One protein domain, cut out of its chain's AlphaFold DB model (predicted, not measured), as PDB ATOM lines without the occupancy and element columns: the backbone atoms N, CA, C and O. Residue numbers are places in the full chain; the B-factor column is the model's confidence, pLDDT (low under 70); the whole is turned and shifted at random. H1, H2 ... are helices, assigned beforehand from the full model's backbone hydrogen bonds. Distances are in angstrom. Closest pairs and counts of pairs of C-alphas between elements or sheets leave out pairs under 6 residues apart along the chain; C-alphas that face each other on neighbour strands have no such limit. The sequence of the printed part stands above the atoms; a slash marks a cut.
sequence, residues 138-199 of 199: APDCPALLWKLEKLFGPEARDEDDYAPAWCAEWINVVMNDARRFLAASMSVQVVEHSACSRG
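What this domain is: This is residues 138 to 199 of the 199 residues of an uncharacterized protein of Sphingomonas carotinifaciens (UniProt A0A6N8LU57). A long helix, H2, makes most of a rod, and the shorter H1 packs beside its first half as a lopsided helical hairpin. The far part of H2, residues 182 to 196, sticks out as an arm, and at the other end residues 157 to 162 of the long link stand free. The printed part has 62 residues with two named helices, H1 then H2, and no named strand; its class is all helix. It is extended, with a radius of gyration of the C-alphas of 17.1 A and spans of 60 by 21 by 17 A.

Where its parts are: H1, residues 141 to 152, begins at C-alpha 141 (-37.944, -1.190, 17.815) and is 15.7 A long. H2, residues 168 to 196, is 42.8 A long and ends at C-alpha 196 (-17.419, 0.252, 36.161).

How they stand to each other: H1 touches H2, which meets it with residues 174 to 181 alone; the closest C-alphas, of Leu 144 and Asp 177, are 6.9 A apart. They run opposite ways at a shallow tilt of 34 degrees, only just short of steep. Every O i to N i+4 pair is within hydrogen-bond range in H1, and 24 of 25 in H2.

The domain as a whole: The C-alphas of Glu 159 and Gly 199, the two farthest apart, are 60.0 A apart. The printed part has no cut. The link from H1 to H2, 15 residues, is long. The pLDDT is under 70 in residues 156 to 166 and 187 to 199.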
ATOM      1  N   ALA A 138     -38.145  -7.965  12.499       94.75
ATOM      2  CA  ALA A 138     -38.106  -6.520  12.709       94.75
ATOM      3  C   ALA A 138     -36.651  -6.025  12.872       94.75
ATOM      4  O   ALA A 138     -35.956  -6.470  13.794       94.75
ATOM      5  N   PRO A 139     -36.149  -5.111  12.023       94.31
ATOM      6  CA  PRO A 139     -34.769  -4.636  12.121       94.31
ATOM      7  C   PRO A 139     -34.508  -3.770  13.360       94.31
ATOM      8  O   PRO A 139     -33.365  -3.666  13.802       94.31
ATOM      9  N   ASP A 140     -35.544  -3.146  13.923       92.62
ATOM     10  CA  ASP A 140     -35.459  -2.265  15.086       92.62
ATOM     11  C   ASP A 140     -36.776  -2.185  15.888       92.62
ATOM     12  O   ASP A 140     -37.772  -2.837  15.563       92.62
ATOM     13  N   CYS A 141     -36.768  -1.396  16.969       92.69
ATOM     14  CA  CYS A 141     -37.944  -1.190  17.815       92.69
ATOM     15  C   CYS A 141     -39.124  -0.530  17.072       92.69
ATOM     16  O   CYS A 141     -40.241  -0.999  17.274       92.69
ATOM     17  N   PRO A 142     -38.935   0.500  16.219       94.81
ATOM     18  CA  PRO A 142     -40.012   1.021  15.375       94.81
ATOM     19  C   PRO A 142     -40.699  -0.038  14.505       94.81
ATOM     20  O   PRO A 142     -41.924  -0.088  14.468       94.81
ATOM     21  N   ALA A 143     -39.940  -0.921  13.854       95.44
ATOM     22  CA  ALA A 143     -40.520  -2.002  13.062       95.44
ATOM     23  C   ALA A 143     -41.283  -3.021  13.927       95.44
ATOM     24  O   ALA A 143     -42.332  -3.516  13.521       95.44
ATOM     25  N   LEU A 144     -40.794  -3.319  15.138       94.88
ATOM     26  CA  LEU A 144     -41.537  -4.149  16.093       94.88
ATOM     27  C   LEU A 144     -42.837  -3.465  16.540       94.88
ATOM     28  O   LEU A 144     -43.866  -4.131  16.626       94.88
ATOM     29  N   LEU A 145     -42.803  -2.157  16.811       93.81
ATOM     30  CA  LEU A 145     -43.992  -1.394  17.179       93.81
ATOM     31  C   LEU A 145     -45.033  -1.436  16.060       93.81
ATOM     32  O   LEU A 145     -46.179  -1.755  16.343       93.81
ATOM     33  N   TRP A 146     -44.624  -1.234  14.805       93.50
ATOM     34  CA  TRP A 146     -45.524  -1.358  13.658       93.50
ATOM     35  C   TRP A 146     -46.231  -2.722  13.635       93.50
ATOM     36  O   TRP A 146     -47.449  -2.788  13.495       93.50
ATOM     37  N   LYS A 147     -45.500  -3.825  13.860       92.50
ATOM     38  CA  LYS A 147     -46.107  -5.170  13.923       92.50
ATOM     39  C   LYS A 147     -47.090  -5.317  15.084       92.50
ATOM     40  O   LYS A 147     -48.116  -5.974  14.942       92.50
ATOM     41  N   LEU A 148     -46.773  -4.738  16.242       90.94
ATOM     42  CA  LEU A 148     -47.659  -4.754  17.407       90.94
ATOM     43  C   LEU A 148     -48.925  -3.933  17.156       90.94
ATOM     44  O   LEU A 148     -50.005  -4.378  17.522       90.94
ATOM     45  N   GLU A 149     -48.814  -2.777  16.508       89.00
ATOM     46  CA  GLU A 149     -49.958  -1.945  16.130       89.00
ATOM     47  C   GLU A 149     -50.830  -2.626  15.072       89.00
ATOM     48  O   GLU A 149     -52.051  -2.523  15.139       89.00
ATOM     49  N   LYS A 150     -50.246  -3.410  14.160       86.69
ATOM     50  CA  LYS A 150     -51.024  -4.236  13.227       86.69
ATOM     51  C   LYS A 150     -51.818  -5.351  13.903       86.69
ATOM     52  O   LYS A 150     -52.911  -5.662  13.455       86.69
ATOM     53  N   LEU A 151     -51.301  -5.934  14.982       83.75
ATOM     54  CA  LEU A 151     -51.973  -7.034  15.688       83.75
ATOM     55  C   LEU A 151     -52.900  -6.577  16.821       83.75
ATOM     56  O   LEU A 151     -53.849  -7.280  17.163       83.75
ATOM     57  N   PHE A 152     -52.583  -5.449  17.455       83.50
ATOM     58  CA  PHE A 152     -53.197  -5.008  18.713       83.50
ATOM     59  C   PHE A 152     -53.556  -3.518  18.732       83.50
ATOM     60  O   PHE A 152     -54.060  -3.020  19.743       83.50
ATOM     61  N   GLY A 153     -53.249  -2.783  17.664       80.69
ATOM     62  CA  GLY A 153     -53.519  -1.356  17.566       80.69
ATOM     63  C   GLY A 153     -54.991  -1.048  17.288       80.69
ATOM     64  O   GLY A 153     -55.813  -1.953  17.148       80.69
ATOM     65  N   PRO A 154     -55.343   0.245  17.209       78.44
ATOM     66  CA  PRO A 154     -56.719   0.678  16.973       78.44
ATOM     67  C   PRO A 154     -57.297   0.147  15.658       78.44
ATOM     68  O   PRO A 154     -58.463  -0.220  15.623       78.44
ATOM     69  N   GLU A 155     -56.469   0.058  14.612       73.94
ATOM     70  CA  GLU A 155     -56.858  -0.466  13.294       73.94
ATOM     71  C   GLU A 155     -57.016  -1.996  13.267       73.94
ATOM     72  O   GLU A 155     -57.558  -2.533  12.310       73.94
ATOM     73  N   ALA A 156     -56.545  -2.708  14.296       69.12
ATOM     74  CA  ALA A 156     -56.652  -4.165  14.381       69.12
ATOM     75  C   ALA A 156     -58.015  -4.637  14.916       69.12
ATOM     76  O   ALA A 156     -58.243  -5.838  15.031       69.12
ATOM     77  N   ARG A 157     -58.889  -3.705  15.312       63.62
ATOM     78  CA  ARG A 157     -60.212  -3.998  15.864       63.62
ATOM     79  C   ARG A 157     -61.267  -3.857  14.776       63.62
ATOM     80  O   ARG A 157     -61.335  -2.822  14.122       63.62
ATOM     81  N   ASP A 158     -62.092  -4.882  14.632       59.75
ATOM     82  CA  ASP A 158     -63.393  -4.793  13.971       59.75
ATOM     83  C   ASP A 158     -64.387  -4.000  14.855       59.75
ATOM     84  O   ASP A 158     -64.143  -3.805  16.051       59.75
ATOM     85  N   GLU A 159     -65.517  -3.567  14.290       57.09
ATOM     86  CA  GLU A 159     -66.643  -2.907  14.969       57.09
ATOM     87  C   GLU A 159     -67.148  -3.701  16.195       57.09
ATOM     88  O   GLU A 159     -67.654  -3.106  17.147       57.09
ATOM     89  N   ASP A 160     -66.922  -5.019  16.222       58.66
ATOM     90  CA  ASP A 160     -67.274  -5.933  17.317       58.66
ATOM     91  C   ASP A 160     -66.142  -6.176  18.349       58.66
ATOM     92  O   ASP A 160     -66.193  -7.146  19.111       58.66
ATOM     93  N   ASP A 161     -65.084  -5.348  18.379       56.06
ATOM     94  CA  ASP A 161     -63.863  -5.557  19.194       56.06
ATOM     95  C   ASP A 161     -63.167  -6.916  18.916       56.06
ATOM     96  O   ASP A 161     -62.304  -7.384  19.670       56.06
ATOM     97  N   TYR A 162     -63.521  -7.561  17.804       51.44
ATOM     98  CA  TYR A 162     -62.895  -8.784  17.331       51.44
ATOM     99  C   TYR A 162     -61.631  -8.423  16.547       51.44
ATOM    100  O   TYR A 162     -61.670  -7.592  15.646       51.44
ATOM    101  N   ALA A 163     -60.494  -9.031  16.891       54.25
ATOM    102  CA  ALA A 163     -59.259  -8.875  16.128       54.25
ATOM    103  C   ALA A 163     -59.164 -10.015  15.098       54.25
ATOM    104  O   ALA A 163     -58.907 -11.161  15.492       54.25
ATOM    105  N   PRO A 164     -59.401  -9.765  13.796       52.06
ATOM    106  CA  PRO A 164     -59.334 -10.816  12.795       52.06
ATOM    107  C   PRO A 164     -57.885 -11.309  12.630       52.06
ATOM    108  O   PRO A 164     -56.944 -10.535  12.497       52.06
ATOM    109  N   ALA A 165     -57.732 -12.636  12.626       52.84
ATOM    110  CA  ALA A 165     -56.521 -13.388  12.278       52.84
ATOM    111  C   ALA A 165     -55.321 -13.331  13.253       52.84
ATOM    112  O   ALA A 165     -54.188 -13.021  12.888       52.84
ATOM    113  N   TRP A 166     -55.508 -13.837  14.475       63.94
ATOM    114  CA  TRP A 166     -54.390 -14.421  15.227       63.94
ATOM    115  C   TRP A 166     -54.037 -15.799  14.664       63.94
ATOM    116  O   TRP A 166     -54.517 -16.825  15.152       63.94
ATOM    117  N   CYS A 167     -53.177 -15.865  13.650       72.00
ATOM    118  CA  CYS A 167     -52.517 -17.129  13.351       72.00
ATOM    119  C   CYS A 167     -51.268 -17.260  14.240       72.00
ATOM    120  O   CYS A 167     -50.508 -16.310  14.451       72.00
ATOM    121  N   ALA A 168     -51.053 -18.456  14.798       79.06
ATOM    122  CA  ALA A 168     -49.902 -18.720  15.664       79.06
ATOM    123  C   ALA A 168     -48.570 -18.391  14.966       79.06
ATOM    124  O   ALA A 168     -47.596 -18.030  15.621       79.06
ATOM    125  N   GLU A 169     -48.542 -18.483  13.637       82.62
ATOM    126  CA  GLU A 169     -47.409 -18.103  12.802       82.62
ATOM    127  C   GLU A 169     -46.991 -16.639  13.011       82.62
ATOM    128  O   GLU A 169     -45.834 -16.387  13.350       82.62
ATOM    129  N   TRP A 170     -47.921 -15.686  12.908       86.50
ATOM    130  CA  TRP A 170     -47.629 -14.256  13.068       86.50
ATOM    131  C   TRP A 170     -47.187 -13.921  14.494       86.50
ATOM    132  O   TRP A 170     -46.165 -13.261  14.702       86.50
ATOM    133  N   ILE A 171     -47.899 -14.457  15.490       88.25
ATOM    134  CA  ILE A 171     -47.572 -14.253  16.909       88.25
ATOM    135  C   ILE A 171     -46.171 -14.777  17.228       88.25
ATOM    136  O   ILE A 171     -45.400 -14.109  17.917       88.25
ATOM    137  N   ASN A 172     -45.802 -15.949  16.710       89.81
ATOM    138  CA  ASN A 172     -44.484 -16.522  16.954       89.81
ATOM    139  C   ASN A 172     -43.361 -15.625  16.421       89.81
ATOM    140  O   ASN A 172     -42.349 -15.457  17.108       89.81
ATOM    141  N   VAL A 173     -43.537 -15.016  15.244       89.62
ATOM    142  CA  VAL A 173     -42.541 -14.095  14.680       89.62
ATOM    143  C   VAL A 173     -42.408 -12.840  15.543       89.62
ATOM    144  O   VAL A 173     -41.294 -12.492  15.940       89.62
ATOM    145  N   VAL A 174     -43.523 -12.210  15.921       91.44
ATOM    146  CA  VAL A 174     -43.512 -11.000  16.763       91.44
ATOM    147  C   VAL A 174     -42.903 -11.274  18.140       91.44
ATOM    148  O   VAL A 174     -42.061 -10.510  18.616       91.44
ATOM    149  N   MET A 175     -43.239 -12.407  18.759       92.75
ATOM    150  CA  MET A 175     -42.656 -12.808  20.042       92.75
ATOM    151  C   MET A 175     -41.153 -13.090  19.935       92.75
ATOM    152  O   MET A 175     -40.404 -12.799  20.870       92.75
ATOM    153  N   ASN A 176     -40.682 -13.639  18.814       93.69
ATOM    154  CA  ASN A 176     -39.254 -13.843  18.579       93.69
ATOM    155  C   ASN A 176     -38.506 -12.518  18.397       93.69
ATOM    156  O   ASN A 176     -37.416 -12.362  18.954       93.69
ATOM    157  N   ASP A 177     -39.095 -11.556  17.687       93.25
ATOM    158  CA  ASP A 177     -38.547 -10.205  17.574       93.25
ATOM    159  C   ASP A 177     -38.449  -9.543  18.959       93.25
ATOM    160  O   ASP A 177     -37.370  -9.092  19.346       93.25
ATOM    161  N   ALA A 178     -39.517  -9.591  19.763       92.69
ATOM    162  CA  ALA A 178     -39.518  -9.056  21.126       92.69
ATOM    163  C   ALA A 178     -38.421  -9.681  22.010       92.69
ATOM    164  O   ALA A 178     -37.660  -8.965  22.665       92.69
ATOM    165  N   ARG A 179     -38.270 -11.015  21.989       93.81
ATOM    166  CA  ARG A 179     -37.195 -11.714  22.719       93.81
ATOM    167  C   ARG A 179     -35.804 -11.279  22.257       93.81
ATOM    168  O   ARG A 179     -34.927 -11.100  23.100       93.81
ATOM    169  N   ARG A 180     -35.595 -11.093  20.946       92.88
ATOM    170  CA  ARG A 180     -34.313 -10.630  20.388       92.88
ATOM    171  C   ARG A 180     -33.946  -9.246  20.925       92.88
ATOM    172  O   ARG A 180     -32.810  -9.056  21.356       92.88
ATOM    173  N   PHE A 181     -34.892  -8.308  20.947       90.62
ATOM    174  CA  PHE A 181     -34.643  -6.959  21.465       90.62
ATOM    175  C   PHE A 181     -34.413  -6.935  22.980       90.62
ATOM    176  O   PHE A 181     -33.521  -6.222  23.441       90.62
ATOM    177  N   LEU A 182     -35.136  -7.756  23.749       88.50
ATOM    178  CA  LEU A 182     -34.906  -7.906  25.193       88.50
ATOM    179  C   LEU A 182     -33.524  -8.502  25.504       88.50
ATOM    180  O   LEU A 182     -32.817  -8.019  26.385       88.50
ATOM    181  N   ALA A 183     -33.095  -9.527  24.768       86.50
ATOM    182  CA  ALA A 183     -31.768 -10.113  24.954       86.50
ATOM    183  C   ALA A 183     -30.644  -9.121  24.600       86.50
ATOM    184  O   ALA A 183     -29.617  -9.066  25.284       86.50
ATOM    185  N   ALA A 184     -30.843  -8.310  23.556       79.19
ATOM    186  CA  ALA A 184     -29.894  -7.276  23.158       79.19
ATOM    187  C   ALA A 184     -29.758  -6.172  24.223       79.19
ATOM    188  O   ALA A 184     -28.636  -5.787  24.547       79.19
ATOM    189  N   SER A 185     -30.863  -5.712  24.820       72.62
ATOM    190  CA  SER A 185     -30.826  -4.675  25.863       72.62
ATOM    191  C   SER A 185     -30.152  -5.157  27.153       72.62
ATOM    192  O   SER A 185     -29.339  -4.434  27.731       72.62
ATOM    193  N   MET A 186     -30.395  -6.406  27.561       71.81
ATOM    194  CA  MET A 186     -29.733  -7.011  28.724       71.81
ATOM    195  C   MET A 186     -28.226  -7.209  28.506       71.81
ATOM    196  O   MET A 186     -27.434  -7.041  29.433       71.81
ATOM    197  N   SER A 187     -27.808  -7.531  27.280       66.38
ATOM    198  CA  SER A 187     -26.390  -7.729  26.946       66.38
ATOM    199  C   SER A 187     -25.584  -6.425  27.012       66.38
ATOM    200  O   SER A 187     -24.422  -6.446  27.412       66.38
ATOM    201  N   VAL A 188     -26.199  -5.284  26.676       60.97
ATOM    202  CA  VAL A 188     -25.573  -3.953  26.790       60.97
ATOM    203  C   VAL A 188     -25.356  -3.566  28.259       60.97
ATOM    204  O   VAL A 188     -24.266  -3.123  28.621       60.97
ATOM    205  N   GLN A 189     -26.328  -3.836  29.136       56.03
ATOM    206  CA  GLN A 189     -26.228  -3.516  30.568       56.03
ATOM    207  C   GLN A 189     -25.130  -4.310  31.303       56.03
ATOM    208  O   GLN A 189     -24.480  -3.787  32.209       56.03
ATOM    209  N   VAL A 190     -24.873  -5.562  30.907       57.84
ATOM    210  CA  VAL A 190     -23.819  -6.399  31.519       57.84
ATOM    211  C   VAL A 190     -22.408  -5.889  31.185       57.84
ATOM    212  O   VAL A 190     -21.499  -5.983  32.017       57.84
ATOM    213  N   VAL A 191     -22.214  -5.311  29.994       56.50
ATOM    214  CA  VAL A 191     -20.923  -4.742  29.571       56.50
ATOM    215  C   VAL A 191     -20.622  -3.442  30.324       56.50
ATOM    216  O   VAL A 191     -19.499  -3.262  30.799       56.50
ATOM    217  N   GLU A 192     -21.620  -2.578  30.517       51.25
ATOM    218  CA  GLU A 192     -21.459  -1.318  31.259       51.25
ATOM    219  C   GLU A 192     -21.177  -1.550  32.754       51.25
ATOM    220  O   GLU A 192     -20.286  -0.915  33.326       51.25
ATOM    221  N   HIS A 193     -21.831  -2.534  33.382       49.91
ATOM    222  CA  HIS A 193     -21.550  -2.887  34.779       49.91
ATOM    223  C   HIS A 193     -20.161  -3.526  34.989       49.91
ATOM    224  O   HIS A 193     -19.522  -3.288  36.019       49.91
ATOM    225  N   SER A 194     -19.636  -4.285  34.017       50.97
ATOM    226  CA  SER A 194     -18.274  -4.845  34.101       50.97
ATOM    227  C   SER A 194     -17.168  -3.803  33.899       50.97
ATOM    228  O   SER A 194     -16.080  -3.964  34.456       50.97
ATOM    229  N   ALA A 195     -17.426  -2.735  33.138       49.62
ATOM    230  CA  ALA A 195     -16.470  -1.646  32.935       49.62
ATOM    231  C   ALA A 195     -16.339  -0.738  34.173       49.62
ATOM    232  O   ALA A 195     -15.250  -0.250  34.463       49.62
ATOM    233  N   CYS A 196     -17.415  -0.573  34.948       48.34
ATOM    234  CA  CYS A 196     -17.419   0.252  36.161       48.34
ATOM    235  C   CYS A 196     -16.803  -0.452  37.392       48.34
ATOM    236  O   CYS A 196     -16.499   0.185  38.393       48.34
ATOM    237  N   SER A 197     -16.574  -1.768  37.318       51.75
ATOM    238  CA  SER A 197     -16.047  -2.584  38.428       51.75
ATOM    239  C   SER A 197     -14.511  -2.721  38.439       51.75
ATOM    240  O   SER A 197     -13.971  -3.522  39.200       51.75
ATOM    241  N   ARG A 198     -13.792  -1.991  37.572       50.03
ATOM    242  CA  ARG A 198     -12.314  -1.959  37.505       50.03
ATOM    243  C   ARG A 198     -11.750  -0.535  37.632       50.03
ATOM    244  O   ARG A 198     -10.831  -0.178  36.894       50.03
ATOM    245  N   GLY A 199     -12.335   0.266  38.521       39.38
ATOM    246  CA  GLY A 199     -11.804   1.558  38.972       39.38
ATOM    247  C   GLY A 199     -11.269   1.454  40.389       39.38
ATOM    248  O   GLY A 199     -11.983   0.843  41.214       39.38
TER     249      GLY A 199